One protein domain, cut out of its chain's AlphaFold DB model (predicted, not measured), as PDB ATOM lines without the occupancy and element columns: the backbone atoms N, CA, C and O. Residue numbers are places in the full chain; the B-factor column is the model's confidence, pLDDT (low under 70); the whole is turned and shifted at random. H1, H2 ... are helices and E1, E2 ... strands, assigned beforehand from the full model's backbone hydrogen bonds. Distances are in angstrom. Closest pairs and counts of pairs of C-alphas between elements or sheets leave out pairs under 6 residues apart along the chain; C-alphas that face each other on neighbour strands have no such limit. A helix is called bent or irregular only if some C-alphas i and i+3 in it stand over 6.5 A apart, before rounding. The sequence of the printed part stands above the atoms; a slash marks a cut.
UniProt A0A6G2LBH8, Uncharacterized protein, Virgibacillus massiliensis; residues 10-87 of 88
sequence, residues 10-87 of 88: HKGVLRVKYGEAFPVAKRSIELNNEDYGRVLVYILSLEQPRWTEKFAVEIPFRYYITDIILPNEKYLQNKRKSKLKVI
ATOM      1  N   HIS A  10      41.225  38.492  -9.742       91.62
ATOM      2  CA  HIS A  10      40.894  39.778 -10.348       91.62
ATOM      3  C   HIS A  10      41.278  39.800 -11.825       91.62
ATOM      4  O   HIS A  10      42.148  39.042 -12.265       91.62
ATOM      5  N   LYS A  11      40.624  40.675 -12.591       92.38
ATOM      6  CA  LYS A  11      40.953  40.959 -13.991       92.38
ATOM      7  C   LYS A  11      41.364  42.418 -14.109       92.38
ATOM      8  O   LYS A  11      40.711  43.282 -13.534       92.38
ATOM      9  N   GLY A  12      42.422  42.677 -14.859       90.81
ATOM     10  CA  GLY A  12      42.890  44.025 -15.156       90.81
ATOM     11  C   GLY A  12      43.407  44.120 -16.581       90.81
ATOM     12  O   GLY A  12      43.455  43.126 -17.305       90.81
ATOM     13  N   VAL A  13      43.815  45.324 -16.968       92.12
ATOM     14  CA  VAL A  13      44.467  45.590 -18.252       92.12
ATOM     15  C   VAL A  13      45.770  46.325 -17.976       92.12
ATOM     16  O   VAL A  13      45.771  47.347 -17.291       92.12
ATOM     17  N   LEU A  14      46.881  45.795 -18.482       90.62
ATOM     18  CA  LEU A  14      48.157  46.503 -18.519       90.62
ATOM     19  C   LEU A  14      48.285  47.197 -19.865       90.62
ATOM     20  O   LEU A  14      48.089  46.571 -20.904       90.62
ATOM     21  N   ARG A  15      48.647  48.475 -19.848       90.69
ATOM     22  CA  ARG A  15      48.992  49.212 -21.059       90.69
ATOM     23  C   ARG A  15      50.506  49.310 -21.146       90.69
ATOM     24  O   ARG A  15      51.117  49.924 -20.280       90.69
ATOM     25  N   VAL A  16      51.078  48.709 -22.180       89.31
ATOM     26  CA  VAL A  16      52.522  48.687 -22.438       89.31
ATOM     27  C   VAL A  16      52.795  49.528 -23.670       89.31
ATOM     28  O   VAL A  16      52.211  49.286 -24.730       89.31
ATOM     29  N   LYS A  17      53.655  50.534 -23.541       89.62
ATOM     30  CA  LYS A  17      54.096  51.341 -24.683       89.62
ATOM     31  C   LYS A  17      55.255  50.661 -25.404       89.62
ATOM     32  O   LYS A  17      55.989  49.857 -24.837       89.62
ATOM     33  N   TYR A  18      55.444  51.004 -26.668       83.44
ATOM     34  CA  TYR A  18      56.583  50.543 -27.445       83.44
ATOM     35  C   TYR A  18      57.907  50.913 -26.764       83.44
ATOM     36  O   TYR A  18      58.115  52.063 -26.381       83.44
ATOM     37  N   GLY A  19      58.788  49.922 -26.612       83.88
ATOM     38  CA  GLY A  19      60.059  50.045 -25.894       83.88
ATOM     39  C   GLY A  19      59.992  49.690 -24.404       83.88
ATOM     40  O   GLY A  19      61.039  49.483 -23.796       83.88
ATOM     41  N   GLU A  20      58.800  49.564 -23.812       86.62
ATOM     42  CA  GLU A  20      58.650  49.056 -22.447       86.62
ATOM     43  C   GLU A  20      58.730  47.523 -22.412       86.62
ATOM     44  O   GLU A  20      58.388  46.824 -23.372       86.62
ATOM     45  N   ALA A  21      59.188  46.984 -21.281       86.56
ATOM     46  CA  ALA A  21      59.263  45.544 -21.089       86.56
ATOM     47  C   ALA A  21      57.858  44.930 -21.064       86.56
ATOM     48  O   ALA A  21      56.989  45.351 -20.297       86.56
ATOM     49  N   PHE A  22      57.651  43.890 -21.872       85.94
ATOM     50  CA  PHE A  22      56.399  43.147 -21.863       85.94
ATOM     51  C   PHE A  22      56.221  42.445 -20.503       85.94
ATOM     52  O   PHE A  22      57.175  41.838 -20.001       85.94
ATOM     53  N   PRO A  23      55.031  42.509 -19.880       85.75
ATOM     54  CA  PRO A  23      54.785  41.854 -18.607       85.75
ATOM     55  C   PRO A  23      54.957  40.344 -18.749       85.75
ATOM     56  O   PRO A  23      54.707  39.762 -19.801       85.75
ATOM     57  N   VAL A  24      55.364  39.694 -17.663       88.69
ATOM     58  CA  VAL A  24      55.586  38.247 -17.635       88.69
ATOM     59  C   VAL A  24      54.624  37.629 -16.632       88.69
ATOM     60  O   VAL A  24      54.500  38.104 -15.503       88.69
ATOM     61  N   ALA A  25      53.940  36.561 -17.039       86.56
ATOM     62  CA  ALA A  25      53.105  35.785 -16.131       86.56
ATOM     63  C   ALA A  25      53.944  35.185 -14.989       86.56
ATOM     64  O   ALA A  25      55.151  34.988 -15.120       86.56
ATOM     65  N   LYS A  26      53.290  34.843 -13.876       87.81
ATOM     66  CA  LYS A  26      53.923  34.268 -12.678       87.81
ATOM     67  C   LYS A  26      54.939  35.198 -12.005       87.81
ATOM     68  O   LYS A  26      55.889  34.737 -11.374       87.81
ATOM     69  N   ARG A  27      54.745  36.511 -12.134       87.44
ATOM     70  CA  ARG A  27      55.541  37.532 -11.444       87.44
ATOM     71  C   ARG A  27      54.663  38.441 -10.610       87.44
ATOM     72  O   ARG A  27      53.482  38.622 -10.913       87.44
ATOM     73  N   SER A  28      55.271  39.015  -9.580       90.12
ATOM     74  CA  SER A  28      54.639  40.050  -8.780       90.12
ATOM     75  C   SER A  28      54.922  41.427  -9.371       90.12
ATOM     76  O   SER A  28      56.059  41.711  -9.745       90.12
ATOM     77  N   ILE A  29      53.894  42.264  -9.455       91.12
ATOM     78  CA  ILE A  29      53.992  43.669  -9.851       91.12
ATOM     79  C   ILE A  29      53.173  44.519  -8.889       91.12
ATOM     80  O   ILE A  29      52.238  44.034  -8.254       91.12
ATOM     81  N   GLU A  30      53.500  45.798  -8.799       92.69
ATOM     82  CA  GLU A  30      52.666  46.750  -8.080       92.69
ATOM     83  C   GLU A  30      51.623  47.349  -9.019       92.69
ATOM     84  O   GLU A  30      51.927  47.688 -10.164       92.69
ATOM     85  N   LEU A  31      50.397  47.505  -8.530       91.88
ATOM     86  CA  LEU A  31      49.363  48.256  -9.230       91.88
ATOM     87  C   LEU A  31      48.512  49.059  -8.261       91.88
ATOM     88  O   LEU A  31      48.443  48.767  -7.068       91.88
ATOM     89  N   ASN A  32      47.851  50.081  -8.789       91.31
ATOM     90  CA  ASN A  32      46.853  50.819  -8.038       91.31
ATOM     91  C   ASN A  32      45.478  50.204  -8.302       91.31
ATOM     92  O   ASN A  32      45.049  50.101  -9.449       91.31
ATOM     93  N   ASN A  33      44.807  49.774  -7.242       90.50
ATOM     94  CA  ASN A  33      43.476  49.197  -7.289       90.50
ATOM     95  C   ASN A  33      42.473  50.155  -6.631       90.50
ATOM     96  O   ASN A  33      42.724  50.682  -5.551       90.50
ATOM     97  N   GLU A  34      41.315  50.357  -7.253       87.38
ATOM     98  CA  GLU A  34      40.298  51.298  -6.763       87.38
ATOM     99  C   GLU A  34      39.681  50.899  -5.414       87.38
ATOM    100  O   GLU A  34      39.237  51.758  -4.651       87.38
ATOM    101  N   ASP A  35      39.665  49.609  -5.085       86.25
ATOM    102  CA  ASP A  35      39.075  49.100  -3.847       86.25
ATOM    103  C   ASP A  35      40.076  49.005  -2.700       86.25
ATOM    104  O   ASP A  35      39.686  49.153  -1.541       86.25
ATOM    105  N   TYR A  36      41.349  48.766  -3.023       87.56
ATOM    106  CA  TYR A  36      42.390  48.471  -2.040       87.56
ATOM    107  C   TYR A  36      43.455  49.568  -1.914       87.56
ATOM    108  O   TYR A  36      44.047  49.690  -0.848       87.56
ATOM    109  N   GLY A  37      43.688  50.386  -2.942       91.44
ATOM    110  CA  GLY A  37      44.812  51.324  -3.033       91.44
ATOM    111  C   GLY A  37      46.019  50.720  -3.756       91.44
ATOM    112  O   GLY A  37      45.859  49.893  -4.654       91.44
ATOM    113  N   ARG A  38      47.240  51.111  -3.375       93.25
ATOM    114  CA  ARG A  38      48.464  50.541  -3.959       93.25
ATOM    115  C   ARG A  38      48.669  49.136  -3.411       93.25
ATOM    116  O   ARG A  38      48.850  48.954  -2.206       93.25
ATOM    117  N   VAL A  39      48.661  48.153  -4.297       93.62
ATOM    118  CA  VAL A  39      48.727  46.735  -3.954       93.62
ATOM    119  C   VAL A  39      49.862  46.041  -4.686       93.62
ATOM    120  O   VAL A  39      50.189  46.379  -5.824       93.62
ATOM    121  N   LEU A  40      50.433  45.035  -4.032       93.75
ATOM    122  CA  LEU A  40      51.272  44.048  -4.686       93.75
ATOM    123  C   LEU A  40      50.363  42.953  -5.233       93.75
ATOM    124  O   LEU A  40      49.557  42.373  -4.498       93.75
ATOM    125  N   VAL A  41      50.496  42.661  -6.519       92.94
ATOM    126  CA  VAL A  41      49.713  41.624  -7.178       92.94
ATOM    127  C   VAL A  41      50.604  40.587  -7.813       92.94
ATOM    128  O   VAL A  41      51.686  40.898  -8.290       92.94
ATOM    129  N   TYR A  42      50.114  39.358  -7.876       93.00
ATOM    130  CA  TYR A  42      50.757  38.266  -8.582       93.00
ATOM    131  C   TYR A  42      49.998  37.958  -9.870       93.00
ATOM    132  O   TYR A  42      48.826  37.576  -9.829       93.00
ATOM    133  N   ILE A  43      50.665  38.107 -11.015       92.38
ATOM    134  CA  ILE A  43      50.094  37.829 -12.334       92.38
ATOM    135  C   ILE A  43      49.967  36.317 -12.512       92.38
ATOM    136  O   ILE A  43      50.962  35.593 -12.531       92.38
ATOM    137  N   LEU A  44      48.745  35.832 -12.714       91.50
ATOM    138  CA  LEU A  44      48.467  34.421 -12.978       91.50
ATOM    139  C   LEU A  44      48.659  34.080 -14.448       91.50
ATOM    140  O   LEU A  44      49.366  33.135 -14.790       91.50
ATOM    141  N   SER A  45      48.025  34.867 -15.309       92.44
ATOM    142  CA  SER A  45      48.018  34.651 -16.747       92.44
ATOM    143  C   SER A  45      47.861  35.975 -17.473       92.44
ATOM    144  O   SER A  45      47.111  36.849 -17.030       92.44
ATOM    145  N   LEU A  46      48.531  36.077 -18.612       93.00
ATOM    146  CA  LEU A  46      48.310  37.126 -19.596       93.00
ATOM    147  C   LEU A  46      47.343  36.573 -20.643       93.00
ATOM    148  O   LEU A  46      47.471  35.419 -21.052       93.00
ATOM    149  N   GLU A  47      46.353  37.365 -21.023       92.44
ATOM    150  CA  GLU A  47      45.450  37.042 -22.124       92.44
ATOM    151  C   GLU A  47      46.013  37.611 -23.441       92.44
ATOM    152  O   GLU A  47      47.138  38.115 -23.491       92.44
ATOM    153  N   GLN A  48      45.263  37.480 -24.539       90.31
ATOM    154  CA  GLN A  48      45.736  37.926 -25.848       90.31
ATOM    155  C   GLN A  48      45.930  39.454 -25.879       90.31
ATOM    156  O   GLN A  48      44.972  40.187 -25.605       90.31
ATOM    157  N   PRO A  49      47.134  39.943 -26.232       90.94
ATOM    158  CA  PRO A  49      47.402  41.367 -26.369       90.94
ATOM    159  C   PRO A  49      46.596  41.974 -27.517       90.94
ATOM    160  O   PRO A  49      46.450  41.368 -28.581       90.94
ATOM    161  N   ARG A  50      46.114  43.200 -27.323       90.19
ATOM    162  CA  ARG A  50      45.401  43.984 -28.335       90.19
ATOM    163  C   ARG A  50      46.177  45.256 -28.628       90.19
ATOM    164  O   ARG A  50      46.475  46.034 -27.723       90.19
ATOM    165  N   TRP A  51      46.510  45.464 -29.896       86.62
ATOM    166  CA  TRP A  51      47.097  46.721 -30.339       86.62
ATOM    167  C   TRP A  51      46.065  47.836 -30.222       86.62
ATOM    168  O   TRP A  51      44.926  47.692 -30.662       86.62
ATOM    169  N   THR A  52      46.485  48.943 -29.626       85.25
ATOM    170  CA  THR A  52      45.701  50.175 -29.524       85.25
ATOM    171  C   THR A  52      46.343  51.271 -30.362       85.25
ATOM    172  O   THR A  52      47.473  51.132 -30.843       85.25
ATOM    173  N   GLU A  53      45.624  52.371 -30.566       71.69
ATOM    174  CA  GLU A  53      46.120  53.501 -31.345       71.69
ATOM    175  C   GLU A  53      47.400  54.080 -30.710       71.69
ATOM    176  O   GLU A  53      47.420  54.446 -29.533       71.69
ATOM    177  N   LYS A  54      48.462  54.190 -31.525       70.81
ATOM    178  CA  LYS A  54      49.796  54.740 -31.197       70.81
ATOM    179  C   LYS A  54      50.702  53.830 -30.361       70.81
ATOM    180  O   LYS A  54      50.996  54.131 -29.206       70.81
ATOM    181  N   PHE A  55      51.239  52.783 -30.997       82.06
ATOM    182  CA  PHE A  55      52.406  52.039 -30.494       82.06
ATOM    183  C   PHE A  55      52.250  51.538 -29.048       82.06
ATOM    184  O   PHE A  55      53.216  51.469 -28.292       82.06
ATOM    185  N   ALA A  56      51.022  51.219 -28.649       87.88
ATOM    186  CA  ALA A  56      50.712  50.718 -27.325       87.88
ATOM    187  C   ALA A  56      49.893  49.439 -27.444       87.88
ATOM    188  O   ALA A  56      49.018  49.307 -28.305       87.88
ATOM    189  N   VAL A  57      50.178  48.505 -26.551       90.50
ATOM    190  CA  VAL A  57      49.494  47.225 -26.451       90.50
ATOM    191  C   VAL A  57      48.749  47.196 -25.130       90.50
ATOM    192  O   VAL A  57      49.331  47.430 -24.071       90.50
ATOM    193  N   GLU A  58      47.461  46.893 -25.193       92.75
ATOM    194  CA  GLU A  58      46.670  46.549 -24.023       92.75
ATOM    195  C   GLU A  58      46.693  45.038 -23.824       92.75
ATOM    196  O   GLU A  58      46.394  44.260 -24.729       92.75
ATOM    197  N   ILE A  59      47.071  44.619 -22.623       92.38
ATOM    198  CA  ILE A  59      47.241  43.220 -22.255       92.38
ATOM    199  C   ILE A  59      46.292  42.951 -21.094       92.38
ATOM    200  O   ILE A  59      46.594  43.315 -19.950       92.38
ATOM    201  N   PRO A  60      45.131  42.332 -21.354       93.56
ATOM    202  CA  PRO A  60      44.284  41.855 -20.281       93.56
ATOM    203  C   PRO A  60      45.033  40.776 -19.497       93.56
ATOM    204  O   PRO A  60      45.743  39.946 -20.066       93.56
ATOM    205  N   PHE A  61      44.904  40.786 -18.178       94.38
ATOM    206  CA  PHE A  61      45.586  39.832 -17.315       94.38
ATOM    207  C   PHE A  61      44.736  39.474 -16.106       94.38
ATOM    208  O   PHE A  61      43.857  40.227 -15.677       94.38
ATOM    209  N   ARG A  62      45.013  38.295 -15.549       93.62
ATOM    210  CA  ARG A  62      44.404  37.816 -14.307       93.62
ATOM    211  C   ARG A  62      45.428  37.847 -13.197       93.62
ATOM    212  O   ARG A  62      46.573  37.449 -13.420       93.62
ATOM    213  N   TYR A  63      45.024  38.278 -12.011       92.88
ATOM    214  CA  TYR A  63      45.945  38.424 -10.892       92.88
ATOM    215  C   TYR A  63      45.299  38.132  -9.537       92.88
ATOM    216  O   TYR A  63      44.082  38.221  -9.372       92.88
ATOM    217  N   TYR A  64      46.149  37.794  -8.569       94.12
ATOM    218  CA  TYR A  64      45.817  37.792  -7.146       94.12
ATOM    219  C   TYR A  64      46.378  39.036  -6.486       94.12
ATOM    220  O   TYR A  64      47.488  39.447  -6.814       94.12
ATOM    221  N   ILE A  65      45.646  39.602  -5.533       92.62
ATOM    222  CA  ILE A  65      46.196  40.639  -4.666       92.62
ATOM    223  C   ILE A  65      46.922  39.922  -3.538       92.62
ATOM    224  O   ILE A  65      46.285  39.260  -2.729       92.62
ATOM    225  N   THR A  66      48.247  40.005  -3.506       91.75
ATOM    226  CA  THR A  66      49.054  39.301  -2.503       91.75
ATOM    227  C   THR A  66      49.322  40.150  -1.276       91.75
ATOM    228  O   THR A  66      49.460  39.597  -0.193       91.75
ATOM    229  N   ASP A  67      49.396  41.472  -1.441       91.88
ATOM    230  CA  ASP A  67      49.606  42.389  -0.323       91.88
ATOM    231  C   ASP A  67      49.058  43.794  -0.615       91.88
ATOM    232  O   ASP A  67      48.900  44.184  -1.776       91.88
ATOM    233  N   ILE A  68      48.786  44.566   0.436       91.56
ATOM    234  CA  ILE A  68      48.385  45.974   0.349       91.56
ATOM    235  C   ILE A  68      49.541  46.832   0.850       91.56
ATOM    236  O   ILE A  68      49.793  46.904   2.050       91.56
ATOM    237  N   ILE A  69      50.204  47.529  -0.071       91.69
ATOM    238  CA  ILE A  69      51.341  48.402   0.240       91.69
ATOM    239  C   ILE A  69      50.837  49.709   0.856       91.69
ATOM    240  O   ILE A  69      51.324  50.139   1.899       91.69
ATOM    241  N   LEU A  70      49.851  50.345   0.214       92.25
ATOM    242  CA  LEU A  70      49.260  51.593   0.690       92.25
ATOM    243  C   LEU A  70      47.733  51.538   0.554       92.25
ATOM    244  O   LEU A  70      47.218  51.688  -0.560       92.25
ATOM    245  N   PRO A  71      47.002  51.312   1.661       91.50
ATOM    246  CA  PRO A  71      45.555  51.200   1.627       91.50
ATOM    247  C   PRO A  71      44.901  52.542   1.294       91.50
ATOM    248  O   PRO A  71      45.285  53.575   1.843       91.50
ATOM    249  N   ASN A  72      43.869  52.525   0.453       91.88
ATOM    250  CA  ASN A  72      43.051  53.712   0.209       91.88
ATOM    251  C   ASN A  72      41.935  53.880   1.261       91.88
ATOM    252  O   ASN A  72      41.648  52.988   2.068       91.88
ATOM    253  N   GLU A  73      41.268  55.038   1.248       89.31
ATOM    254  CA  GLU A  73      40.191  55.339   2.199       89.31
ATOM    255  C   GLU A  73      39.027  54.344   2.109       89.31
ATOM    256  O   GLU A  73      38.452  53.973   3.133       89.31
ATOM    257  N   LYS A  74      38.715  53.857   0.902       88.75
ATOM    258  CA  LYS A  74      37.638  52.890   0.660       88.75
ATOM    259  C   LYS A  74      37.905  51.570   1.389       88.75
ATOM    260  O   LYS A  74      37.031  51.080   2.111       88.75
ATOM    261  N   TYR A  75      39.126  51.044   1.291       87.75
ATOM    262  CA  TYR A  75      39.557  49.867   2.040       87.75
ATOM    263  C   TYR A  75      39.452  50.088   3.553       87.75
ATOM    264  O   TYR A  75      38.891  49.258   4.274       87.75
ATOM    265  N   LEU A  76      39.940  51.231   4.046       88.62
ATOM    266  CA  LEU A  76      39.907  51.560   5.474       88.62
ATOM    267  C   LEU A  76      38.473  51.662   6.011       88.62
ATOM    268  O   LEU A  76      38.179  51.128   7.086       88.62
ATOM    269  N   GLN A  77      37.562  52.290   5.267       87.38
ATOM    270  CA  GLN A  77      36.148  52.381   5.634       87.38
ATOM    271  C   GLN A  77      35.480  51.000   5.668       87.38
ATOM    272  O   GLN A  77      34.787  50.676   6.636       87.38
ATOM    273  N   ASN A  78      35.723  50.157   4.662       84.38
ATOM    274  CA  ASN A  78      35.184  48.795   4.617       84.38
ATOM    275  C   ASN A  78      35.710  47.933   5.773       84.38
ATOM    276  O   ASN A  78      34.938  47.222   6.423       84.38
ATOM    277  N   LYS A  79      36.998  48.058   6.106       83.12
ATOM    278  CA  LYS A  79      37.611  47.363   7.245       83.12
ATOM    279  C   LYS A  79      37.010  47.807   8.583       83.12
ATOM    280  O   LYS A  79      36.745  46.962   9.438       83.12
ATOM    281  N   ARG A  80      36.734  49.106   8.760       81.19
ATOM    282  CA  ARG A  80      36.038  49.641   9.949       81.19
ATOM    283  C   ARG A  80      34.607  49.104  10.063       81.19
ATOM    284  O   ARG A  80      34.231  48.629  11.131       81.19
ATOM    285  N   LYS A  81      33.838  49.105   8.966       75.38
ATOM    286  CA  LYS A  81      32.470  48.548   8.930       75.38
ATOM    287  C   LYS A  81      32.438  47.057   9.269       75.38
ATOM    288  O   LYS A  81      31.547  46.622   9.990       75.38
ATOM    289  N   SER A  82      33.409  46.286   8.774       73.69
ATOM    290  CA  SER A  82      33.530  44.858   9.087       73.69
ATOM    291  C   SER A  82      33.765  44.624  10.582       73.69
ATOM    292  O   SER A  82      33.019  43.870  11.200       73.69
ATOM    293  N   LYS A  83      34.709  45.352  11.203       69.38
ATOM    294  CA  LYS A  83      34.964  45.246  12.652       69.38
ATOM    295  C   LYS A  83      33.720  45.528  13.498       69.38
ATOM    296  O   LYS A  83      33.478  44.812  14.459       69.38
ATOM    297  N   LEU A  84      32.922  46.529  13.129       65.31
ATOM    298  CA  LEU A  84      31.703  46.883  13.866       65.31
ATOM    299  C   LEU A  84      30.608  45.806  13.783       65.31
ATOM    300  O   LEU A  84      29.816  45.685  14.709       65.31
ATOM    301  N   LYS A  85      30.559  45.014  12.702       61.09
ATOM    302  CA  LYS A  85      29.587  43.916  12.558       61.09
ATOM    303  C   LYS A  85      29.898  42.700  13.433       61.09
ATOM    304  O   LYS A  85      28.984  41.940  13.707       61.09
ATOM    305  N   VAL A  86      31.151  42.519  13.850       59.44
ATOM    306  CA  VAL A  86      31.575  41.384  14.693       59.44
ATOM    307  C   VAL A  86      31.243  41.614  16.177       59.44
ATOM    308  O   VAL A  86      31.274  40.681  16.963       59.44
ATOM    309  N   ILE A  87      30.901  42.849  16.567       57.03
ATOM    310  CA  ILE A  87      30.600  43.241  17.959       57.03
ATOM    311  C   ILE A  87      29.071  43.315  18.192       57.03
ATOM    312  O   ILE A  87      28.590  44.103  19.000       57.03
TER     313      ILE A  87
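AT A GLANCE: This is residues 10 to 87 of the 88 residues of an uncharacterized protein of Virgibacillus massiliensis (UniProt A0A6G2LBH8). A strongly twisted sheet of five strands is built along one long, sharply bent strand, E5, and a helix, H1, continues from the end of E5, its residues 79 to 85 sticking out as a free arm. E1 and E4 lie on opposite sides of the first part of E5, while E3 runs beside its later part with E2 beyond E3. The printed part has 78 residues, with five named strands, E1 to E5, followed along the chain by one named helix, H1; the sheet is branched, with the antiparallel neighbour pairs E1 and E5, E2 and E3, E3 and E5, and E4 and E5, and the class is mixed, helices and strands. The whole is loose, with a radius of gyration of the C-alphas of 15.6 A, and spans 53 by 24 by 18 A, the free arm adding to its length.

HOW THE PARTS SIT: E1, residues 10 to 17, is an edge strand and the antiparallel neighbour of E5, residues 56 to 71; N 12 and O 61 are 3.0 A apart, within hydrogen-bond range. E2, residues 28 to 33, is apart from E1. It forms a hairpin with E3, residues 37 to 46, where N 31 and O 39 are within range at 2.9 A. E5 lies on the other side of E3 from E2, antiparallel to E3, with N 42 and O 64 at 2.8 A. E4, residues 50 to 52, forms a hairpin with E5, with N 50 and O 58 at 2.8 A. The pairing is staggered: E5 pairs with E1 over residues 56 to 63, with E4 over 56 to 58 and with E3 over 61 to 71. E3 bends by 66 degrees at residue 43, and E5 by 98 degrees at residue 67. H1, residues 73 to 85, only grazes the sheet, with its residues 73 to 76; the closest C-alphas of E3 and H1 are those of Gly 37 and Tyr 75, 7.4 A apart. In H1 every O i to N i+4 pair is within hydrogen-bond range.

IN THESE COORDINATES: E1 begins at C-alpha 10, (40.894, 39.778, -10.348), and measures 22.7 A from first to last C-alpha. E2 measures 14.5 A, E3 22.1 A and E4 6.3 A. E5, the longest strand by residues, begins at C-alpha 56, (50.712, 50.718, -27.325), and measures 29.4 A. H1 measures 18.7 A and ends at C-alpha 85, (29.587, 43.916, 12.558).

THE WHOLE: The two C-alphas farthest apart are those of Lys 54 and Ile 87, at 54.0 A. Without residues 79 to 87, which stand free, the body spans 39 by 24 by 18 A. The printed part has no cut and no long link. The mean pLDDT of the printed part is 87.2, and residues 83 to 87 are under 70.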